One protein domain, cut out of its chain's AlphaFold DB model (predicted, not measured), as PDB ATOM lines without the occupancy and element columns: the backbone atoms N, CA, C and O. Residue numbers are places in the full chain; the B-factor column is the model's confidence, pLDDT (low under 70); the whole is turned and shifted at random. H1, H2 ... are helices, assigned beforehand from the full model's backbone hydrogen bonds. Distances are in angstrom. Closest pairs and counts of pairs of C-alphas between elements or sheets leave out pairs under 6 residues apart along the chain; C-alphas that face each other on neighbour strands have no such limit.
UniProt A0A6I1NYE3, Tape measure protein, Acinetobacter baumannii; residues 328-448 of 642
ATOM      1  N   ALA A 328     184.205 152.123 240.146       41.28
ATOM      2  CA  ALA A 328     184.607 153.523 240.029       41.28
ATOM      3  C   ALA A 328     184.736 154.197 241.408       41.28
ATOM      4  O   ALA A 328     185.621 155.030 241.616       41.28
ATOM      5  N   GLU A 329     183.882 153.815 242.355       41.56
ATOM      6  CA  GLU A 329     183.881 154.274 243.743       41.56
ATOM      7  C   GLU A 329     185.127 153.787 244.491       41.56
ATOM      8  O   GLU A 329     185.797 154.576 245.162       41.56
ATOM      9  N   GLU A 330     185.488 152.511 244.328       47.56
ATOM     10  CA  GLU A 330     186.674 151.915 244.948       47.56
ATOM     11  C   GLU A 330     187.971 152.567 244.471       47.56
ATOM     12  O   GLU A 330     188.878 152.787 245.274       47.56
ATOM     13  N   LEU A 331     188.063 152.889 243.178       49.56
ATOM     14  CA  LEU A 331     189.230 153.553 242.601       49.56
ATOM     15  C   LEU A 331     189.337 155.011 243.066       49.56
ATOM     16  O   LEU A 331     190.411 155.441 243.488       49.56
ATOM     17  N   LYS A 332     188.225 155.759 243.071       53.06
ATOM     18  CA  LYS A 332     188.188 157.149 243.565       53.06
ATOM     19  C   LYS A 332     188.476 157.259 245.064       53.06
ATOM     20  O   LYS A 332     189.014 158.273 245.505       53.06
ATOM     21  N   GLY A 333     188.138 156.228 245.840       54.50
ATOM     22  CA  GLY A 333     188.374 156.172 247.283       54.50
ATOM     23  C   GLY A 333     189.842 155.996 247.693       54.50
ATOM     24  O   GLY A 333     190.171 156.213 248.861       54.50
ATOM     25  N   LEU A 334     190.739 155.631 246.767       60.28
ATOM     26  CA  LEU A 334     192.156 155.412 247.068       60.28
ATOM     27  C   LEU A 334     192.889 156.714 247.419       60.28
ATOM     28  O   LEU A 334     192.757 157.738 246.747       60.28
ATOM     29  N   LYS A 335     193.743 156.652 248.446       64.00
ATOM     30  CA  LYS A 335     194.571 157.773 248.917       64.00
ATOM     31  C   LYS A 335     196.027 157.342 249.110       64.00
ATOM     32  O   LYS A 335     196.314 156.154 249.248       64.00
ATOM     33  N   GLY A 336     196.937 158.317 249.117       69.00
ATOM     34  CA  GLY A 336     198.354 158.116 249.437       69.00
ATOM     35  C   GLY A 336     199.057 157.074 248.558       69.00
ATOM     36  O   GLY A 336     198.929 157.077 247.331       69.00
ATOM     37  N   GLU A 337     199.800 156.174 249.197       52.50
ATOM     38  CA  GLU A 337     200.597 155.134 248.539       52.50
ATOM     39  C   GLU A 337     199.739 154.157 247.720       52.50
ATOM     40  O   GLU A 337     200.092 153.819 246.592       52.50
ATOM     41  N   ALA A 338     198.552 153.795 248.213       51.97
ATOM     42  CA  ALA A 338     197.638 152.893 247.511       51.97
ATOM     43  C   ALA A 338     197.122 153.484 246.186       51.97
ATOM     44  O   ALA A 338     196.988 152.763 245.196       51.97
ATOM     45  N   LYS A 339     196.876 154.803 246.139       62.50
ATOM     46  CA  LYS A 339     196.517 155.515 244.899       62.50
ATOM     47  C   LYS A 339     197.679 155.505 243.903       62.50
ATOM     48  O   LYS A 339     197.473 155.242 242.723       62.50
ATOM     49  N   THR A 340     198.890 155.763 244.387       58.91
ATOM     50  CA  THR A 340     200.106 155.792 243.559       58.91
ATOM     51  C   THR A 340     200.399 154.419 242.959       58.91
ATOM     52  O   THR A 340     200.644 154.308 241.760       58.91
ATOM     53  N   LYS A 341     200.286 153.357 243.767       62.50
ATOM     54  CA  LYS A 341     200.434 151.973 243.310       62.50
ATOM     55  C   LYS A 341     199.390 151.614 242.248       62.50
ATOM     56  O   LYS A 341     199.759 151.136 241.183       62.50
ATOM     57  N   ALA A 342     198.114 151.933 242.483       57.66
ATOM     58  CA  ALA A 342     197.045 151.666 241.520       57.66
ATOM     59  C   ALA A 342     197.257 152.384 240.177       57.66
ATOM     60  O   ALA A 342     197.059 151.780 239.128       57.66
ATOM     61  N   ILE A 343     197.705 153.645 240.188       65.25
ATOM     62  CA  ILE A 343     198.042 154.382 238.958       65.25
ATOM     63  C   ILE A 343     199.182 153.688 238.198       65.25
ATOM     64  O   ILE A 343     199.092 153.531 236.979       65.25
ATOM     65  N   ASN A 344     200.233 153.251 238.897       64.12
ATOM     66  CA  ASN A 344     201.376 152.569 238.286       64.12
ATOM     67  C   ASN A 344     200.993 151.204 237.701       64.12
ATOM     68  O   ASN A 344     201.373 150.895 236.569       64.12
ATOM     69  N   ASP A 345     200.213 150.419 238.442       66.31
ATOM     70  CA  ASP A 345     199.731 149.102 238.026       66.31
ATOM     71  C   ASP A 345     198.825 149.223 236.791       66.31
ATOM     72  O   ASP A 345     199.078 148.582 235.770       66.31
ATOM     73  N   LEU A 346     197.850 150.141 236.823       61.81
ATOM     74  CA  LEU A 346     196.971 150.421 235.687       61.81
ATOM     75  C   LEU A 346     197.749 150.926 234.467       61.81
ATOM     76  O   LEU A 346     197.497 150.476 233.353       61.81
ATOM     77  N   THR A 347     198.713 151.829 234.651       68.00
ATOM     78  CA  THR A 347     199.529 152.363 233.546       68.00
ATOM     79  C   THR A 347     200.398 151.273 232.914       68.00
ATOM     80  O   THR A 347     200.572 151.243 231.695       68.00
ATOM     81  N   THR A 348     200.935 150.362 233.727       70.62
ATOM     82  CA  THR A 348     201.747 149.230 233.261       70.62
ATOM     83  C   THR A 348     200.893 148.225 232.494       70.62
ATOM     84  O   THR A 348     201.235 147.866 231.365       70.62
ATOM     85  N   ALA A 349     199.737 147.852 233.051       64.88
ATOM     86  CA  ALA A 349     198.766 146.993 232.384       64.88
ATOM     87  C   ALA A 349     198.270 147.615 231.070       64.88
ATOM     88  O   ALA A 349     198.222 146.931 230.048       64.88
ATOM     89  N   PHE A 350     197.977 148.920 231.064       71.06
ATOM     90  CA  PHE A 350     197.544 149.640 229.870       71.06
ATOM     91  C   PHE A 350     198.594 149.575 228.765       71.06
ATOM     92  O   PHE A 350     198.252 149.225 227.644       71.06
ATOM     93  N   LYS A 351     199.876 149.835 229.062       72.44
ATOM     94  CA  LYS A 351     200.956 149.732 228.065       72.44
ATOM     95  C   LYS A 351     201.032 148.336 227.445       72.44
ATOM     96  O   LYS A 351     201.103 148.225 226.226       72.44
ATOM     97  N   ALA A 352     200.973 147.285 228.263       68.69
ATOM     98  CA  ALA A 352     201.010 145.904 227.779       68.69
ATOM     99  C   ALA A 352     199.792 145.561 226.901       68.69
ATOM    100  O   ALA A 352     199.940 144.964 225.836       68.69
ATOM    101  N   GLN A 353     198.596 145.981 227.317       70.31
ATOM    102  CA  GLN A 353     197.360 145.785 226.554       70.31
ATOM    103  C   GLN A 353     197.353 146.595 225.252       70.31
ATOM    104  O   GLN A 353     196.866 146.113 224.234       70.31
ATOM    105  N   ASN A 354     197.937 147.796 225.254       71.88
ATOM    106  CA  ASN A 354     198.075 148.630 224.064       71.88
ATOM    107  C   ASN A 354     199.022 147.977 223.043       71.88
ATOM    108  O   ASN A 354     198.712 147.916 221.859       71.88
ATOM    109  N   GLU A 355     200.147 147.410 223.487       71.81
ATOM    110  CA  GLU A 355     201.034 146.648 222.599       71.81
ATOM    111  C   GLU A 355     200.344 145.406 222.012       71.81
ATOM    112  O   GLU A 355     200.522 145.098 220.835       71.81
ATOM    113  N   GLU A 356     199.507 144.716 222.788       71.19
ATOM    114  CA  GLU A 356     198.714 143.591 222.279       71.19
ATOM    115  C   GLU A 356     197.650 144.033 221.259       71.19
ATOM    116  O   GLU A 356     197.474 143.399 220.215       71.19
ATOM    117  N   LEU A 357     196.996 145.173 221.494       68.44
ATOM    118  CA  LEU A 357     196.079 145.790 220.533       68.44
ATOM    119  C   LEU A 357     196.789 146.124 219.208       68.44
ATOM    120  O   LEU A 357     196.250 145.883 218.130       68.44
ATOM    121  N   LYS A 358     198.037 146.598 219.263       68.44
ATOM    122  CA  LYS A 358     198.858 146.839 218.067       68.44
ATOM    123  C   LYS A 358     199.248 145.546 217.344       68.44
ATOM    124  O   LYS A 358     199.254 145.498 216.118       68.44
ATOM    125  N   LYS A 359     199.561 144.469 218.070       70.50
ATOM    126  CA  LYS A 359     199.856 143.166 217.445       70.50
ATOM    127  C   LYS A 359     198.637 142.592 216.730       70.50
ATOM    128  O   LYS A 359     198.761 142.108 215.606       70.50
ATOM    129  N   THR A 360     197.466 142.664 217.358       62.78
ATOM    130  CA  THR A 360     196.212 142.220 216.732       62.78
ATOM    131  C   THR A 360     195.839 143.099 215.536       62.78
ATOM    132  O   THR A 360     195.388 142.569 214.525       62.78
ATOM    133  N   GLU A 361     196.136 144.406 215.565       74.38
ATOM    134  CA  GLU A 361     196.028 145.296 214.396       74.38
ATOM    135  C   GLU A 361     196.855 144.772 213.212       74.38
ATOM    136  O   GLU A 361     196.350 144.648 212.096       74.38
ATOM    137  N   MET A 362     198.119 144.409 213.462       68.75
ATOM    138  CA  MET A 362     199.010 143.854 212.441       68.75
ATOM    139  C   MET A 362     198.508 142.504 211.912       68.75
ATOM    140  O   MET A 362     198.626 142.241 210.716       68.75
ATOM    141  N   ALA A 363     197.918 141.666 212.770       67.50
ATOM    142  CA  ALA A 363     197.345 140.380 212.374       67.50
ATOM    143  C   ALA A 363     196.109 140.543 211.471       67.50
ATOM    144  O   ALA A 363     196.006 139.864 210.446       67.50
ATOM    145  N   VAL A 364     195.219 141.494 211.781       67.19
ATOM    146  CA  VAL A 364     194.118 141.882 210.881       67.19
ATOM    147  C   VAL A 364     194.678 142.416 209.563       67.19
ATOM    148  O   VAL A 364     194.226 142.018 208.490       67.19
ATOM    149  N   GLY A 365     195.712 143.259 209.626       72.19
ATOM    150  CA  GLY A 365     196.403 143.764 208.443       72.19
ATOM    151  C   GLY A 365     196.975 142.656 207.558       72.19
ATOM    152  O   GLY A 365     196.855 142.740 206.338       72.19
ATOM    153  N   SER A 366     197.528 141.595 208.151       67.81
ATOM    154  CA  SER A 366     198.000 140.409 207.427       67.81
ATOM    155  C   SER A 366     196.856 139.678 206.724       67.81
ATOM    156  O   SER A 366     196.952 139.413 205.529       67.81
ATOM    157  N   ALA A 367     195.741 139.429 207.416       68.88
ATOM    158  CA  ALA A 367     194.576 138.777 206.814       68.88
ATOM    159  C   ALA A 367     193.982 139.599 205.648       68.88
ATOM    160  O   ALA A 367     193.562 139.051 204.628       68.88
ATOM    161  N   LEU A 368     193.995 140.931 205.760       73.44
ATOM    162  CA  LEU A 368     193.584 141.840 204.686       73.44
ATOM    163  C   LEU A 368     194.551 141.811 203.487       73.44
ATOM    164  O   LEU A 368     194.112 141.950 202.340       73.44
ATOM    165  N   ILE A 369     195.852 141.612 203.719       75.31
ATOM    166  CA  ILE A 369     196.848 141.406 202.654       75.31
ATOM    167  C   ILE A 369     196.614 140.066 201.948       75.31
ATOM    168  O   ILE A 369     196.675 140.011 200.722       75.31
ATOM    169  N   ASP A 370     196.281 139.002 202.680       75.94
ATOM    170  CA  ASP A 370     195.972 137.695 202.085       75.94
ATOM    171  C   ASP A 370     194.748 137.769 201.161       75.94
ATOM    172  O   ASP A 370     194.751 137.213 200.060       75.94
ATOM    173  N   ILE A 371     193.731 138.542 201.553       73.75
ATOM    174  CA  ILE A 371     192.554 138.835 200.721       73.75
ATOM    175  C   ILE A 371     192.931 139.632 199.464       73.75
ATOM    176  O   ILE A 371     192.459 139.318 198.368       73.75
ATOM    177  N   GLN A 372     193.802 140.634 199.599       76.06
ATOM    178  CA  GLN A 372     194.315 141.402 198.463       76.06
ATOM    179  C   GLN A 372     195.110 140.513 197.490       76.06
ATOM    180  O   GLN A 372     194.947 140.628 196.275       76.06
ATOM    181  N   ASN A 373     195.937 139.603 198.010       75.06
ATOM    182  CA  ASN A 373     196.747 138.678 197.217       75.06
ATOM    183  C   ASN A 373     195.899 137.623 196.502       75.06
ATOM    184  O   ASN A 373     196.165 137.312 195.342       75.06
ATOM    185  N   PHE A 374     194.858 137.105 197.160       78.69
ATOM    186  CA  PHE A 374     193.877 136.223 196.527       78.69
ATOM    187  C   PHE A 374     193.206 136.912 195.334       78.69
ATOM    188  O   PHE A 374     193.082 136.342 194.253       78.69
ATOM    189  N   GLY A 375     192.812 138.169 195.523       70.25
ATOM    190  CA  GLY A 375     192.185 138.993 194.504       70.25
ATOM    191  C   GLY A 375     193.157 139.697 193.564       70.25
ATOM    192  O   GLY A 375     192.791 140.758 193.079       70.25
ATOM    193  N   LYS A 376     194.381 139.204 193.335       75.81
ATOM    194  CA  LYS A 376     195.425 139.926 192.582       75.81
ATOM    195  C   LYS A 376     194.889 140.531 191.270       75.81
ATOM    196  O   LYS A 376     194.453 139.810 190.379       75.81
ATOM    197  N   GLY A 377     194.934 141.863 191.157       69.19
ATOM    198  CA  GLY A 377     194.379 142.626 190.024       69.19
ATOM    199  C   GLY A 377     192.957 143.172 190.239       69.19
ATOM    200  O   GLY A 377     192.484 143.978 189.444       69.19
ATOM    201  N   ASN A 378     192.288 142.799 191.331       82.56
ATOM    202  CA  ASN A 378     191.007 143.355 191.752       82.56
ATOM    203  C   ASN A 378     191.232 144.675 192.510       82.56
ATOM    204  O   ASN A 378     191.698 144.701 193.656       82.56
ATOM    205  N   VAL A 379     190.881 145.776 191.843       79.94
ATOM    206  CA  VAL A 379     191.015 147.145 192.364       79.94
ATOM    207  C   VAL A 379     190.191 147.341 193.635       79.94
ATOM    208  O   VAL A 379     190.661 147.976 194.572       79.94
ATOM    209  N   GLU A 380     189.004 146.740 193.709       83.94
ATOM    210  CA  GLU A 380     188.084 146.926 194.830       83.94
ATOM    211  C   GLU A 380     188.556 146.191 196.092       83.94
ATOM    212  O   GLU A 380     188.556 146.767 197.176       83.94
ATOM    213  N   LEU A 381     189.067 144.962 195.964       82.38
ATOM    214  CA  LEU A 381     189.680 144.249 197.097       82.38
ATOM    215  C   LEU A 381     190.939 144.960 197.608       82.38
ATOM    216  O   LEU A 381     191.170 145.022 198.815       82.38
ATOM    217  N   THR A 382     191.725 145.538 196.696       77.25
ATOM    218  CA  THR A 382     192.908 146.339 197.042       77.25
ATOM    219  C   THR A 382     192.513 147.624 197.769       77.25
ATOM    220  O   THR A 382     193.122 147.966 198.781       77.25
ATOM    221  N   ARG A 383     191.471 148.315 197.288       87.69
ATOM    222  CA  ARG A 383     190.929 149.526 197.912       87.69
ATOM    223  C   ARG A 383     190.445 149.242 199.333       87.69
ATOM    224  O   ARG A 383     190.935 149.872 200.264       87.69
ATOM    225  N   ILE A 384     189.564 148.251 199.505       80.06
ATOM    226  CA  ILE A 384     188.993 147.899 200.814       80.06
ATOM    227  C   ILE A 384     190.094 147.477 201.799       80.06
ATOM    228  O   ILE A 384     190.104 147.932 202.940       80.06
ATOM    229  N   SER A 385     191.050 146.650 201.359       77.81
ATOM    230  CA  SER A 385     192.184 146.217 202.190       77.81
ATOM    231  C   SER A 385     193.048 147.396 202.654       77.81
ATOM    232  O   SER A 385     193.363 147.505 203.841       77.81
ATOM    233  N   ASN A 386     193.389 148.317 201.747       74.00
ATOM    234  CA  ASN A 386     194.206 149.486 202.070       74.00
ATOM    235  C   ASN A 386     193.470 150.478 202.974       74.00
ATOM    236  O   ASN A 386     194.040 150.911 203.970       74.00
ATOM    237  N   GLU A 387     192.216 150.816 202.671       77.06
ATOM    238  CA  GLU A 387     191.423 151.731 203.500       77.06
ATOM    239  C   GLU A 387     191.236 151.189 204.919       77.06
ATOM    240  O   GLU A 387     191.357 151.942 205.887       77.06
ATOM    241  N   ALA A 388     191.001 149.881 205.052       75.31
ATOM    242  CA  ALA A 388     190.883 149.221 206.343       75.31
ATOM    243  C   ALA A 388     192.214 149.240 207.104       75.31
ATOM    244  O   ALA A 388     192.245 149.637 208.262       75.31
ATOM    245  N   ARG A 389     193.336 148.885 206.463       80.56
ATOM    246  CA  ARG A 389     194.676 148.893 207.086       80.56
ATOM    247  C   ARG A 389     195.166 150.286 207.473       80.56
ATOM    248  O   ARG A 389     195.858 150.424 208.472       80.56
ATOM    249  N   LEU A 390     194.821 151.306 206.688       73.81
ATOM    250  CA  LEU A 390     195.163 152.704 206.960       73.81
ATOM    251  C   LEU A 390     194.219 153.353 207.986       73.81
ATOM    252  O   LEU A 390     194.433 154.503 208.363       73.81
ATOM    253  N   GLY A 391     193.172 152.644 208.422       72.31
ATOM    254  CA  GLY A 391     192.176 153.164 209.359       72.31
ATOM    255  C   GLY A 391     191.322 154.288 208.778       72.31
ATOM    256  O   GLY A 391     190.863 155.146 209.524       72.31
ATOM    257  N   THR A 392     191.138 154.299 207.454       76.81
ATOM    258  CA  THR A 392     190.177 155.176 206.763       76.81
ATOM    259  C   THR A 392     188.750 154.657 206.927       76.81
ATOM    260  O   THR A 392     187.828 155.448 207.096       76.81
ATOM    261  N   ILE A 393     188.589 153.332 206.933       67.56
ATOM    262  CA  ILE A 393     187.349 152.642 207.299       67.56
ATOM    263  C   ILE A 393     187.626 151.681 208.453       67.56
ATOM    264  O   ILE A 393     188.751 151.207 208.637       67.56
ATOM    265  N   SER A 394     186.595 151.384 209.231       77.69
ATOM    266  CA  SER A 394     186.651 150.376 210.287       77.69
ATOM    267  C   SER A 394     186.769 148.966 209.696       77.69
ATOM    268  O   SER A 394     186.375 148.700 208.558       77.69
ATOM    269  N   TYR A 395     187.270 148.013 210.479       82.31
ATOM    270  CA  TYR A 395     187.286 146.605 210.077       82.31
ATOM    271  C   TYR A 395     185.878 146.024 209.928       82.31
ATOM    272  O   TYR A 395     185.659 145.143 209.096       82.31
ATOM    273  N   LYS A 396     184.912 146.543 210.692       79.62
ATOM    274  CA  LYS A 396     183.492 146.222 210.522       79.62
ATOM    275  C   LYS A 396     182.991 146.632 209.134       79.62
ATOM    276  O   LYS A 396     182.471 145.790 208.407       79.62
ATOM    277  N   GLU A 397     183.215 147.883 208.741       78.38
ATOM    278  CA  GLU A 397     182.858 148.381 207.405       78.38
ATOM    279  C   GLU A 397     183.619 147.633 206.305       78.38
ATOM    280  O   GLU A 397     183.043 147.293 205.272       78.38
ATOM    281  N   ALA A 398     184.896 147.312 206.535       82.94
ATOM    282  CA  ALA A 398     185.684 146.506 205.613       82.94
ATOM    283  C   ALA A 398     185.051 145.123 205.403       82.94
ATOM    284  O   ALA A 398     184.861 144.711 204.261       82.94
ATOM    285  N   MET A 399     184.646 144.423 206.471       83.50
ATOM    286  CA  MET A 399     183.935 143.145 206.346       83.50
ATOM    287  C   MET A 399     182.613 143.275 205.583       83.50
ATOM    288  O   MET A 399     182.314 142.425 204.746       83.50
ATOM    289  N   GLU A 400     181.832 144.328 205.826       85.00
ATOM    290  CA  GLU A 400     180.566 144.571 205.121       85.00
ATOM    291  C   GLU A 400     180.772 144.822 203.620       85.00
ATOM    292  O   GLU A 400     179.995 144.343 202.787       85.00
ATOM    293  N   GLN A 401     181.836 145.539 203.248       86.69
ATOM    294  CA  GLN A 401     182.197 145.769 201.848       86.69
ATOM    295  C   GLN A 401     182.752 144.496 201.191       86.69
ATOM    296  O   GLN A 401     182.345 144.151 200.078       86.69
ATOM    297  N   LEU A 402     183.607 143.743 201.892       84.50
ATOM    298  CA  LEU A 402     184.159 142.468 201.421       84.50
ATOM    299  C   LEU A 402     183.087 141.378 201.278       84.50
ATOM    300  O   LEU A 402     183.206 140.524 200.402       84.50
ATOM    301  N   ALA A 403     182.006 141.420 202.065       85.69
ATOM    302  CA  ALA A 403     180.880 140.492 201.942       85.69
ATOM    303  C   ALA A 403     180.160 140.585 200.584       85.69
ATOM    304  O   ALA A 403     179.522 139.621 200.161       85.69
ATOM    305  N   LYS A 404     180.282 141.722 199.885       89.50
ATOM    306  CA  LYS A 404     179.739 141.934 198.531       89.50
ATOM    307  C   LYS A 404     180.652 141.372 197.435       89.50
ATOM    308  O   LYS A 404     180.242 141.294 196.279       89.50
ATOM    309  N   GLN A 405     181.878 140.983 197.784       85.12
ATOM    310  CA  GLN A 405     182.875 140.444 196.865       85.12
ATOM    311  C   GLN A 405     182.883 138.911 196.896       85.12
ATOM    312  O   GLN A 405     182.544 138.272 197.896       85.12
ATOM    313  N   LYS A 406     183.298 138.283 195.790       85.00
ATOM    314  CA  LYS A 406     183.446 136.822 195.719       85.00
ATOM    315  C   LYS A 406     184.716 136.388 196.457       85.00
ATOM    316  O   LYS A 406     185.785 136.323 195.857       85.00
ATOM    317  N   LEU A 407     184.583 136.087 197.749       80.50
ATOM    318  CA  LEU A 407     185.679 135.611 198.598       80.50
ATOM    319  C   LEU A 407     185.467 134.170 199.091       80.50
ATOM    320  O   LEU A 407     184.351 133.822 199.509       80.50
ATOM    321  N   PRO A 408     186.531 133.345 199.126       83.88
ATOM    322  CA  PRO A 408     186.524 132.063 199.816       83.88
ATOM    323  C   PRO A 408     186.055 132.229 201.270       83.88
ATOM    324  O   PRO A 408     186.463 133.192 201.925       83.88
ATOM    325  N   PRO A 409     185.215 131.315 201.793       83.81
ATOM    326  CA  PRO A 409     184.820 131.327 203.201       83.81
ATOM    327  C   PRO A 409     186.025 131.349 204.148       83.81
ATOM    328  O   PRO A 409     186.062 132.177 205.042       83.81
ATOM    329  N   SER A 410     187.076 130.575 203.855       76.44
ATOM    330  CA  SER A 410     188.296 130.510 204.672       76.44
ATOM    331  C   SER A 410     188.977 131.865 204.899       76.44
ATOM    332  O   SER A 410     189.422 132.140 206.007       76.44
ATOM    333  N   LEU A 411     189.036 132.732 203.883       76.19
ATOM    334  CA  LEU A 411     189.625 134.071 204.017       76.19
ATOM    335  C   LEU A 411     188.712 135.027 204.791       76.19
ATOM    336  O   LEU A 411     189.197 135.877 205.534       76.19
ATOM    337  N   ARG A 412     187.390 134.881 204.636       79.69
ATOM    338  CA  ARG A 412     186.406 135.663 205.397       79.69
ATOM    339  C   ARG A 412     186.414 135.279 206.873       79.69
ATOM    340  O   ARG A 412     186.419 136.166 207.720       79.69
ATOM    341  N   ASP A 413     186.471 133.986 207.162       82.88
ATOM    342  CA  ASP A 413     186.492 133.452 208.521       82.88
ATOM    343  C   ASP A 413     187.807 133.811 209.225       82.88
ATOM    344  O   ASP A 413     187.775 134.301 210.350       82.88
ATOM    345  N   ALA A 414     188.949 133.684 208.537       74.31
ATOM    346  CA  ALA A 414     190.246 134.097 209.074       74.31
ATOM    347  C   ALA A 414     190.298 135.603 209.379       74.31
ATOM    348  O   ALA A 414     190.761 135.997 210.449       74.31
ATOM    349  N   LEU A 415     189.789 136.456 208.479       76.75
ATOM    350  CA  LEU A 415     189.698 137.896 208.732       76.75
ATOM    351  C   LEU A 415     188.794 138.191 209.932       76.75
ATOM    352  O   LEU A 415     189.171 138.967 210.810       76.75
ATOM    353  N   LYS A 416     187.618 137.558 209.987       82.69
ATOM    354  CA  LYS A 416     186.677 137.717 211.094       82.69
ATOM    355  C   LYS A 416     187.305 137.318 212.430       82.69
ATOM    356  O   LYS A 416     187.184 138.069 213.390       82.69
ATOM    357  N   GLU A 417     188.018 136.196 212.477       79.31
ATOM    358  CA  GLU A 417     188.704 135.722 213.681       79.31
ATOM    359  C   GLU A 417     189.731 136.745 214.194       79.31
ATOM    360  O   GLU A 417     189.799 137.013 215.393       79.31
ATOM    361  N   GLN A 418     190.514 137.363 213.300       72.56
ATOM    362  CA  GLN A 418     191.477 138.398 213.699       72.56
ATOM    363  C   GLN A 418     190.790 139.688 214.162       72.56
ATOM    364  O   GLN A 418     191.256 140.323 215.107       72.56
ATOM    365  N   ILE A 419     189.672 140.067 213.535       76.44
ATOM    366  CA  ILE A 419     188.877 141.231 213.952       76.44
ATOM    367  C   ILE A 419     188.260 140.997 215.329       76.44
ATOM    368  O   ILE A 419     188.275 141.900 216.164       76.44
ATOM    369  N   ASP A 420     187.757 139.794 215.595       77.75
ATOM    370  CA  ASP A 420     187.185 139.443 216.894       77.75
ATOM    371  C   ASP A 420     188.277 139.513 217.991       77.75
ATOM    372  O   ASP A 420     188.063 140.153 219.022       77.75
ATOM    373  N   LYS A 421     189.504 139.028 217.724       71.38
ATOM    374  CA  LYS A 421     190.666 139.204 218.631       71.38
ATOM    375  C   LYS A 421     191.061 140.668 218.836       71.38
ATOM    376  O   LYS A 421     191.400 141.056 219.954       71.38
ATOM    377  N   TYR A 422     191.022 141.481 217.780       79.06
ATOM    378  CA  TYR A 422     191.273 142.920 217.875       79.06
ATOM    379  C   TYR A 422     190.245 143.604 218.782       79.06
ATOM    380  O   TYR A 422     190.615 144.371 219.670       79.06
ATOM    381  N   ASN A 423     188.958 143.292 218.602       77.12
ATOM    382  CA  ASN A 423     187.882 143.844 219.421       77.12
ATOM    383  C   ASN A 423     188.054 143.443 220.896       77.12
ATOM    384  O   ASN A 423     187.945 144.290 221.777       77.12
ATOM    385  N   GLU A 424     188.400 142.185 221.183       75.62
ATOM    386  CA  GLU A 424     188.686 141.731 222.553       75.62
ATOM    387  C   GLU A 424     189.891 142.441 223.188       75.62
ATOM    388  O   GLU A 424     189.864 142.781 224.377       75.62
ATOM    389  N   ALA A 425     190.965 142.660 222.423       70.19
ATOM    390  CA  ALA A 425     192.131 143.406 222.889       70.19
ATOM    391  C   ALA A 425     191.779 144.878 223.163       70.19
ATOM    392  O   ALA A 425     192.201 145.431 224.184       70.19
ATOM    393  N   TYR A 426     190.955 145.482 222.300       81.38
ATOM    394  CA  TYR A 426     190.449 146.841 222.465       81.38
ATOM    395  C   TYR A 426     189.635 146.978 223.750       81.38
ATOM    396  O   TYR A 426     189.909 147.870 224.547       81.38
ATOM    397  N   GLU A 427     188.684 146.070 223.995       76.38
ATOM    398  CA  GLU A 427     187.838 146.081 225.195       76.38
ATOM    399  C   GLU A 427     188.657 146.099 226.490       76.38
ATOM    400  O   GLU A 427     188.382 146.873 227.409       76.38
ATOM    401  N   LYS A 428     189.708 145.273 226.549       72.38
ATOM    402  CA  LYS A 428     190.609 145.201 227.706       72.38
ATOM    403  C   LYS A 428     191.372 146.515 227.898       72.38
ATOM    404  O   LYS A 428     191.366 147.065 229.000       72.38
ATOM    405  N   ALA A 429     191.974 147.034 226.828       69.56
ATOM    406  CA  ALA A 429     192.753 148.270 226.868       69.56
ATOM    407  C   ALA A 429     191.885 149.498 227.201       69.56
ATOM    408  O   ALA A 429     192.282 150.348 228.000       69.56
ATOM    409  N   ASP A 430     190.680 149.579 226.634       80.06
ATOM    410  CA  ASP A 430     189.722 150.666 226.845       80.06
ATOM    411  C   ASP A 430     189.164 150.681 228.277       80.06
ATOM    412  O   ASP A 430     189.038 151.743 228.897       80.06
ATOM    413  N   LYS A 431     188.930 149.500 228.864       74.00
ATOM    414  CA  LYS A 431     188.571 149.372 230.282       74.00
ATOM    415  C   LYS A 431     189.662 149.945 231.188       74.00
ATOM    416  O   LYS A 431     189.372 150.757 232.070       74.00
ATOM    417  N   THR A 432     190.921 149.587 230.937       64.69
ATOM    418  CA  THR A 432     192.061 150.096 231.715       64.69
ATOM    419  C   THR A 432     192.264 151.600 231.505       64.69
ATOM    420  O   THR A 432     192.463 152.329 232.474       64.69
ATOM    421  N   LYS A 433     192.122 152.109 230.271       77.44
ATOM    422  CA  LYS A 433     192.114 153.556 229.974       77.44
ATOM    423  C   LYS A 433     191.038 154.296 230.763       77.44
ATOM    424  O   LYS A 433     191.314 155.349 231.334       77.44
ATOM    425  N   THR A 434     189.825 153.750 230.815       69.62
ATOM    426  CA  THR A 434     188.707 154.345 231.559       69.62
ATOM    427  C   THR A 434     189.013 154.403 233.056       69.62
ATOM    428  O   THR A 434     188.790 155.440 233.679       69.62
ATOM    429  N   ALA A 435     189.608 153.346 233.619       63.59
ATOM    430  CA  ALA A 435     190.059 153.326 235.010       63.59
ATOM    431  C   ALA A 435     191.161 154.370 235.290       63.59
ATOM    432  O   ALA A 435     191.098 155.072 236.297       63.59
ATOM    433  N   ILE A 436     192.131 154.537 234.383       65.00
ATOM    434  CA  ILE A 436     193.184 155.566 234.486       65.00
ATOM    435  C   ILE A 436     192.582 156.981 234.439       65.00
ATOM    436  O   ILE A 436     192.960 157.844 235.237       65.00
ATOM    437  N   LYS A 437     191.585 157.207 233.574       66.31
ATOM    438  CA  LYS A 437     190.888 158.495 233.439       66.31
ATOM    439  C   LYS A 437     190.194 158.935 234.733       66.31
ATOM    440  O   LYS A 437     190.122 160.133 234.997       66.31
ATOM    441  N   LEU A 438     189.750 158.000 235.583       64.25
ATOM    442  CA  LEU A 438     189.181 158.323 236.905       64.25
ATOM    443  C   LEU A 438     190.179 159.031 237.833       64.25
ATOM    444  O   LEU A 438     189.759 159.746 238.743       64.25
ATOM    445  N   PHE A 439     191.482 158.869 237.593       70.81
ATOM    446  CA  PHE A 439     192.548 159.560 238.318       70.81
ATOM    447  C   PHE A 439     192.976 160.886 237.671       70.81
ATOM    448  O   PHE A 439     193.903 161.522 238.169       70.81
ATOM    449  N   GLY A 440     192.306 161.317 236.595       67.19
ATOM    450  CA  GLY A 440     192.630 162.542 235.857       67.19
ATOM    451  C   GLY A 440     193.823 162.405 234.908       67.19
ATOM    452  O   GLY A 440     194.387 163.413 234.497       67.19
ATOM    453  N   ILE A 441     194.227 161.175 234.578       68.75
ATOM    454  CA  ILE A 441     195.336 160.893 233.661       68.75
ATOM    455  C   ILE A 441     194.751 160.491 232.307       68.75
ATOM    456  O   ILE A 441     193.914 159.593 232.224       68.75
ATOM    457  N   GLU A 442     195.201 161.140 231.238       66.00
ATOM    458  CA  GLU A 442     194.798 160.789 229.879       66.00
ATOM    459  C   GLU A 442     195.823 159.862 229.226       66.00
ATOM    460  O   GLU A 442     197.023 160.132 229.212       66.00
ATOM    461  N   VAL A 443     195.331 158.759 228.664       66.56
ATOM    462  CA  VAL A 443     196.118 157.805 227.879       66.56
ATOM    463  C   VAL A 443     195.398 157.497 226.570       66.56
ATOM    464  O   VAL A 443     194.166 157.499 226.499       66.56
ATOM    465  N   ILE A 444     196.172 157.250 225.516       71.88
ATOM    466  CA  ILE A 444     195.664 157.100 224.149       71.88
ATOM    467  C   ILE A 444     195.796 155.639 223.722       71.88
ATOM    468  O   ILE A 444     196.870 155.045 223.832       71.88
ATOM    469  N   LEU A 445     194.697 155.070 223.221       74.94
ATOM    470  CA  LEU A 445     194.695 153.741 222.615       74.94
ATOM    471  C   LEU A 445     195.428 153.780 221.273       74.94
ATOM    472  O   LEU A 445     195.183 154.664 220.450       74.94
ATOM    473  N   THR A 446     196.313 152.813 221.060       70.19
ATOM    474  CA  THR A 446     196.887 152.515 219.745       70.19
ATOM    475  C   THR A 446     195.880 151.719 218.912       70.19
ATOM    476  O   THR A 446     194.727 151.529 219.311       70.19
ATOM    477  N   GLY A 447     196.306 151.244 217.750       72.50
ATOM    478  CA  GLY A 447     195.460 150.455 216.878       72.50
ATOM    479  C   GLY A 447     194.796 151.302 215.802       72.50
ATOM    480  O   GLY A 447     195.027 152.508 215.652       72.50
ATOM    481  N   ASN A 448     193.901 150.646 215.083       79.31
ATOM    482  CA  ASN A 448     193.109 151.237 214.031       79.31
ATOM    483  C   ASN A 448     192.061 152.201 214.604       79.31
ATOM    484  O   ASN A 448     191.093 151.796 215.250       79.31
TER     485      ASN A 448
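What this domain is: This is residues 328 to 448 of the 642 residues of the protein "Tape measure protein" of Acinetobacter baumannii (UniProt A0A6I1NYE3). The domain is a rod in which long H2 and H5 lie side by side, with short H3 and H4 beside them at one end and small H1 at the other. Residues 438 to 448, with no named element, fold back along this pair. The printed part has 121 residues with five named helices, no named strand, and is all helix. It is loose: radius of gyration of the C-alphas 18.4 A, spans 61 by 23 by 20 A.

How they stand to each other: H1, residues 328 to 332, is close to but not clearly touching H2, residues 336 to 374. H5, residues 409 to 437, touches H2 at a shallow tilt of 18 degrees, opposite ways; their closest C-alphas, Thr 360 and Tyr 422, are 5.1 A apart. H3, residues 379 to 389, forms hairpins with H2 and with H4, residues 395 to 402; H3 and H5 are apart. Every helix has each O i to N i+4 pair within hydrogen-bond range.

Where its parts are: H2 measures 57.4 A from first to last C-alpha and begins at C-alpha 336 at (198.354, 158.116, 249.437); H5 measures 41.1 A from first to last C-alpha and ends at C-alpha 437 at (190.888, 158.495, 233.439).

The domain as a whole: The printed part has no cut and no long link. Residues 328 to 347 are under pLDDT 70.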